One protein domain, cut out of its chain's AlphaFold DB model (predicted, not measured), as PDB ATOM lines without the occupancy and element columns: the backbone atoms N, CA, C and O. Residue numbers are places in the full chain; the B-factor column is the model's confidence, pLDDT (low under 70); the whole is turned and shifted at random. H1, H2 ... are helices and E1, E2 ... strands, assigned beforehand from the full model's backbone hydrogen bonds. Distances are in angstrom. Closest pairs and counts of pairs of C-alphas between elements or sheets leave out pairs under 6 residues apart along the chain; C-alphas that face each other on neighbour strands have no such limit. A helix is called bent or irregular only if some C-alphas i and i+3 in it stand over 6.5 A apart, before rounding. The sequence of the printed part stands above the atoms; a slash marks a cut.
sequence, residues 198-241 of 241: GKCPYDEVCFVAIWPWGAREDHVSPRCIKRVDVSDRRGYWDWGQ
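Overview. This is residues 198 to 241 of the 241 residues of an uncharacterized protein of Sclerotinia borealis (strain F-4128) (UniProt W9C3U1). Two short strands, E1 and E2, pair as a small antiparallel ribbon, with the short helix H1 just before one end of E2 and the short helix H2 following its other end. A loop, residues 208 to 215, leads from E1 to H1, and the tail of residues 233 to 241 carries the long axis away from the strands. The printed part has 44 residues, with two named strands and two named helices in the order E1, H1, E2, H2; the class is mixed, helices and strands, with under half of the residues in named elements. It is compact, with a radius of gyration of the C-alphas of 10.3 A, yet elongated, spanning 35 by 19 by 12 A.

Along the chain. E1, residues 204 to 207, begins at C-alpha 204 (-1.342, -13.398, -23.555) and is 8.7 A long. H1, residues 216 to 220, begins at C-alpha 216 (-1.218, -18.806, -5.311). E2, residues 223 to 226, is 9.9 A long. H2, residues 227 to 232, is 10.2 A long and ends at C-alpha 232 (-8.269, -9.700, -11.313); it is irregular, but only just, with C-alphas 228 and 231 6.7 A apart.

Arrangement. E1 and E2 are antiparallel, at 136 degrees between their directions. N 205 and O 225, at 2.9 A, and N 207 and O 223, at 3.0 A, are within hydrogen-bond range. The closest C-alphas of E1 and H2, those of Glu 204 and Arg 227, are 5.8 A apart. Those of E1 and H1, Phe 207 and Asp 218, are 6.5 A apart. H1 and H2 are apart. In H1 every O i to N i+4 pair is within hydrogen-bond range; in H2 0 of 2 are, and 1 of 3 O i to N i+3 pairs.

Size, cuts and confidence. The two farthest C-alphas, of Tyr 202 and Gln 241, are 34.9 A apart. The printed part has no cut and no long link between named elements. The mean pLDDT of the printed part is 87.3; residues 239 to 241 are under 70.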
ATOM      1  N   GLY A 198       7.044 -21.082 -21.706       85.94
ATOM      2  CA  GLY A 198       7.423 -21.068 -23.117       85.94
ATOM      3  C   GLY A 198       6.800 -19.891 -23.882       85.94
ATOM      4  O   GLY A 198       6.720 -18.765 -23.383       85.94
ATOM      5  N   LYS A 199       6.377 -20.126 -25.130       91.38
ATOM      6  CA  LYS A 199       5.833 -19.076 -26.004       91.38
ATOM      7  C   LYS A 199       4.319 -18.937 -25.833       91.38
ATOM      8  O   LYS A 199       3.561 -19.746 -26.359       91.38
ATOM      9  N   CYS A 200       3.893 -17.858 -25.181       93.31
ATOM     10  CA  CYS A 200       2.479 -17.499 -25.106       93.31
ATOM     11  C   CYS A 200       1.937 -16.910 -26.426       93.31
ATOM     12  O   CYS A 200       2.709 -16.355 -27.223       93.31
ATOM     13  N   PRO A 201       0.612 -16.997 -26.656       95.06
ATOM     14  CA  PRO A 201      -0.095 -16.229 -27.681       95.06
ATOM     15  C   PRO A 201       0.176 -14.718 -27.609       95.06
ATOM     16  O   PRO A 201       0.548 -14.184 -26.568       95.06
ATOM     17  N   TYR A 202      -0.028 -14.006 -28.723       93.62
ATOM     18  CA  TYR A 202       0.306 -12.577 -28.836       93.62
ATOM     19  C   TYR A 202      -0.493 -11.655 -27.892       93.62
ATOM     20  O   TYR A 202      -0.010 -10.576 -27.539       93.62
ATOM     21  N   ASP A 203      -1.700 -12.059 -27.496       94.06
ATOM     22  CA  ASP A 203      -2.591 -11.353 -26.566       94.06
ATOM     23  C   ASP A 203      -2.470 -11.837 -25.109       94.06
ATOM     24  O   ASP A 203      -3.118 -11.290 -24.208       94.06
ATOM     25  N   GLU A 204      -1.590 -12.806 -24.862       94.94
ATOM     26  CA  GLU A 204      -1.342 -13.398 -23.555       94.94
ATOM     27  C   GLU A 204       0.067 -13.077 -23.041       94.94
ATOM     28  O   GLU A 204       0.954 -12.622 -23.768       94.94
ATOM     29  N   VAL A 205       0.268 -13.282 -21.742       92.31
ATOM     30  CA  VAL A 205       1.571 -13.166 -21.079       92.31
ATOM     31  C   VAL A 205       1.774 -14.391 -20.200       92.31
ATOM     32  O   VAL A 205       0.821 -14.848 -19.568       92.31
ATOM     33  N   CYS A 206       3.001 -14.909 -20.133       93.50
ATOM     34  CA  CYS A 206       3.350 -15.883 -19.104       93.50
ATOM     35  C   CYS A 206       3.351 -15.147 -17.770       93.50
ATOM     36  O   CYS A 206       4.139 -14.216 -17.585       93.50
ATOM     37  N   PHE A 207       2.425 -15.499 -16.888       93.06
ATOM     38  CA  PHE A 207       2.196 -14.736 -15.676       93.06
ATOM     39  C   PHE A 207       2.580 -15.537 -14.439       93.06
ATOM     40  O   PHE A 207       1.984 -16.571 -14.149       93.06
ATOM     41  N   VAL A 208       3.563 -14.999 -13.718       92.06
ATOM     42  CA  VAL A 208       3.939 -15.391 -12.358       92.06
ATOM     43  C   VAL A 208       3.398 -14.327 -11.405       92.06
ATOM     44  O   VAL A 208       3.371 -13.145 -11.757       92.06
ATOM     45  N   ALA A 209       2.984 -14.717 -10.199       90.56
ATOM     46  CA  ALA A 209       2.519 -13.761  -9.195       90.56
ATOM     47  C   ALA A 209       3.555 -12.638  -8.945       90.56
ATOM     48  O   ALA A 209       4.695 -12.902  -8.563       90.56
ATOM     49  N   ILE A 210       3.145 -11.379  -9.135       88.56
ATOM     50  CA  ILE A 210       3.970 -10.171  -8.969       88.56
ATOM     51  C   ILE A 210       3.167  -9.085  -8.263       88.56
ATOM     52  O   ILE A 210       2.060  -8.765  -8.681       88.56
ATOM     53  N   TRP A 211       3.706  -8.490  -7.198       86.38
ATOM     54  CA  TRP A 211       2.959  -7.533  -6.381       86.38
ATOM     55  C   TRP A 211       2.439  -6.346  -7.217       86.38
ATOM     56  O   TRP A 211       3.215  -5.773  -7.981       86.38
ATOM     57  N   PRO A 212       1.157  -5.941  -7.089       87.56
ATOM     58  CA  PRO A 212       0.131  -6.425  -6.151       87.56
ATOM     59  C   PRO A 212      -0.779  -7.545  -6.708       87.56
ATOM     60  O   PRO A 212      -1.823  -7.843  -6.125       87.56
ATOM     61  N   TRP A 213      -0.455  -8.113  -7.865       91.12
ATOM     62  CA  TRP A 213      -1.260  -9.104  -8.580       91.12
ATOM     63  C   TRP A 213      -0.768 -10.541  -8.363       91.12
ATOM     64  O   TRP A 213       0.372 -10.801  -7.971       91.12
ATOM     65  N   GLY A 214      -1.645 -11.494  -8.648       91.06
ATOM     66  CA  GLY A 214      -1.340 -12.919  -8.602       91.06
ATOM     67  C   GLY A 214      -2.080 -13.672  -7.512       91.06
ATOM     68  O   GLY A 214      -2.212 -13.210  -6.376       91.06
ATOM     69  N   ALA A 215      -2.557 -14.851  -7.895       90.25
ATOM     70  CA  ALA A 215      -3.054 -15.878  -6.999       90.25
ATOM     71  C   ALA A 215      -1.942 -16.886  -6.672       90.25
ATOM     72  O   ALA A 215      -0.858 -16.865  -7.260       90.25
ATOM     73  N   ARG A 216      -2.195 -17.783  -5.715       87.12
ATOM     74  CA  ARG A 216      -1.218 -18.806  -5.311       87.12
ATOM     75  C   ARG A 216      -0.851 -19.727  -6.468       87.12
ATOM     76  O   ARG A 216       0.309 -20.101  -6.617       87.12
ATOM     77  N   GLU A 217      -1.828 -20.053  -7.298       89.19
ATOM     78  CA  GLU A 217      -1.665 -20.915  -8.462       89.19
ATOM     79  C   GLU A 217      -0.731 -20.271  -9.489       89.19
ATOM     80  O   GLU A 217       0.075 -20.975 -10.083       89.19
ATOM     81  N   ASP A 218      -0.766 -18.940  -9.631       90.94
ATOM     82  CA  ASP A 218       0.110 -18.208 -10.556       90.94
ATOM     83  C   ASP A 218       1.581 -18.238 -10.110       90.94
ATOM     84  O   ASP A 218       2.472 -18.055 -10.929       90.94
ATOM     85  N   HIS A 219       1.863 -18.455  -8.821       87.69
ATOM     86  CA  HIS A 219       3.234 -18.629  -8.333       87.69
ATOM     87  C   HIS A 219       3.725 -20.075  -8.488       87.69
ATOM     88  O   HIS A 219       4.871 -20.299  -8.860       87.69
ATOM     89  N   VAL A 220       2.855 -21.053  -8.214       86.62
ATOM     90  CA  VAL A 220       3.210 -22.485  -8.204       86.62
ATOM     91  C   VAL A 220       3.218 -23.095  -9.608       86.62
ATOM     92  O   VAL A 220       4.040 -23.955  -9.909       86.62
ATOM     93  N   SER A 221       2.286 -22.683 -10.467       89.94
ATOM     94  CA  SER A 221       2.150 -23.176 -11.837       89.94
ATOM     95  C   SER A 221       1.774 -22.017 -12.768       89.94
ATOM     96  O   SER A 221       0.603 -21.844 -13.126       89.94
ATOM     97  N   PRO A 222       2.766 -21.188 -13.142       92.75
ATOM     98  CA  PRO A 222       2.567 -20.078 -14.062       92.75
ATOM     99  C   PRO A 222       1.999 -20.552 -15.396       92.75
ATOM    100  O   PRO A 222       2.319 -21.635 -15.890       92.75
ATOM    101  N   ARG A 223       1.150 -19.721 -15.998       93.44
ATOM    102  CA  ARG A 223       0.507 -20.023 -17.281       93.44
ATOM    103  C   ARG A 223       0.344 -18.776 -18.132       93.44
ATOM    104  O   ARG A 223       0.412 -17.653 -17.632       93.44
ATOM    105  N   CYS A 224       0.107 -18.985 -19.421       94.81
ATOM    106  CA  CYS A 224      -0.284 -17.906 -20.315       94.81
ATOM    107  C   CYS A 224      -1.698 -17.435 -19.955       94.81
ATOM    108  O   CYS A 224      -2.621 -18.244 -19.827       94.81
ATOM    109  N   ILE A 225      -1.848 -16.134 -19.713       93.44
ATOM    110  CA  ILE A 225      -3.132 -15.507 -19.386       93.44
ATOM    111  C   ILE A 225      -3.309 -14.241 -20.206       93.44
ATOM    112  O   ILE A 225      -2.331 -13.572 -20.554       93.44
ATOM    113  N   LYS A 226      -4.560 -13.871 -20.479       94.12
ATOM    114  CA  LYS A 226      -4.849 -12.626 -21.185       94.12
ATOM    115  C   LYS A 226      -4.442 -11.440 -20.330       94.12
ATOM    116  O   LYS A 226      -4.649 -11.426 -19.118       94.12
ATOM    117  N   ARG A 227      -3.929 -10.394 -20.979       88.50
ATOM    118  CA  ARG A 227      -3.506  -9.158 -20.293       88.50
ATOM    119  C   ARG A 227      -4.611  -8.532 -19.443       88.50
ATOM    120  O   ARG A 227      -4.316  -7.947 -18.409       88.50
ATOM    121  N   VAL A 228      -5.862  -8.665 -19.883       90.25
ATOM    122  CA  VAL A 228      -7.036  -8.135 -19.176       90.25
ATOM    123  C   VAL A 228      -7.336  -8.880 -17.875       90.25
ATOM    124  O   VAL A 228      -7.862  -8.271 -16.958       90.25
ATOM    125  N   ASP A 229      -6.934 -10.148 -17.756       91.44
ATOM    126  CA  ASP A 229      -7.230 -10.976 -16.581       91.44
ATOM    127  C   ASP A 229      -6.191 -10.785 -15.460       91.44
ATOM    128  O   ASP A 229      -6.404 -11.227 -14.333       91.44
ATOM    129  N   VAL A 230      -5.053 -10.135 -15.748       89.00
ATOM    130  CA  VAL A 230      -3.957  -9.914 -14.783       89.00
ATOM    131  C   VAL A 230      -4.440  -9.117 -13.568       89.00
ATOM    132  O   VAL A 230      -4.082  -9.444 -12.435       89.00
ATOM    133  N   SER A 231      -5.269  -8.088 -13.781       86.12
ATOM    134  CA  SER A 231      -5.743  -7.195 -12.713       86.12
ATOM    135  C   SER A 231      -6.619  -7.887 -11.673       86.12
ATOM    136  O   SER A 231      -6.678  -7.437 -10.521       86.12
ATOM    137  N   ASP A 232      -7.266  -8.974 -12.087       88.25
ATOM    138  CA  ASP A 232      -8.269  -9.700 -11.313       88.25
ATOM    139  C   ASP A 232      -7.633 -10.826 -10.487       88.25
ATOM    140  O   ASP A 232      -8.244 -11.351  -9.556       88.25
ATOM    141  N   ARG A 233      -6.366 -11.167 -10.766       89.31
ATOM    142  CA  ARG A 233      -5.591 -12.126  -9.973       89.31
ATOM    143  C   ARG A 233      -5.150 -11.500  -8.655       89.31
ATOM    144  O   ARG A 233      -4.373 -10.544  -8.644       89.31
ATOM    145  N   ARG A 234      -5.604 -12.070  -7.538       89.00
ATOM    146  CA  ARG A 234      -5.304 -11.625  -6.166       89.00
ATOM    147  C   ARG A 234      -5.089 -12.816  -5.234       89.00
ATOM    148  O   ARG A 234      -5.387 -13.952  -5.593       89.00
ATOM    149  N   GLY A 235      -4.617 -12.532  -4.023       84.56
ATOM    150  CA  GLY A 235      -4.559 -13.494  -2.925       84.56
ATOM    151  C   GLY A 235      -3.172 -14.056  -2.619       84.56
ATOM    152  O   GLY A 235      -2.954 -14.458  -1.482       84.56
ATOM    153  N   TYR A 236      -2.208 -14.036  -3.552       84.56
ATOM    154  CA  TYR A 236      -0.852 -14.535  -3.263       84.56
ATOM    155  C   TYR A 236      -0.160 -13.733  -2.151       84.56
ATOM    156  O   TYR A 236       0.455 -14.303  -1.251       84.56
ATOM    157  N   TRP A 237      -0.293 -12.405  -2.197       81.06
ATOM    158  CA  TRP A 237       0.349 -11.492  -1.247       81.06
ATOM    159  C   TRP A 237      -0.399 -11.393   0.084       81.06
ATOM    160  O   TRP A 237       0.236 -11.226   1.123       81.06
ATOM    161  N   ASP A 238      -1.721 -11.575   0.064       75.25
ATOM    162  CA  ASP A 238      -2.555 -11.637   1.273       75.25
ATOM    163  C   ASP A 238      -2.295 -12.932   2.060       75.25
ATOM    164  O   ASP A 238      -2.387 -12.958   3.281       75.25
ATOM    165  N   TRP A 239      -1.875 -13.995   1.365       55.84
ATOM    166  CA  TRP A 239      -1.411 -15.265   1.938       55.84
ATOM    167  C   TRP A 239      -0.053 -15.191   2.649       55.84
ATOM    168  O   TRP A 239       0.371 -16.162   3.277       55.84
ATOM    169  N   GLY A 240       0.683 -14.093   2.474       52.03
ATOM    170  CA  GLY A 240       1.981 -13.881   3.104       52.03
ATOM    171  C   GLY A 240       1.911 -13.085   4.407       52.03
ATOM    172  O   GLY A 240       2.956 -12.909   5.030       52.03
ATOM    173  N   GLN A 241       0.757 -12.552   4.803       49.66
ATOM    174  CA  GLN A 241       0.638 -11.772   6.040       49.66
ATOM    175  C   GLN A 241       0.481 -12.659   7.274       49.66
ATOM    176  O   GLN A 241      -0.098 -13.761   7.154       49.66
TER     177      GLN A 241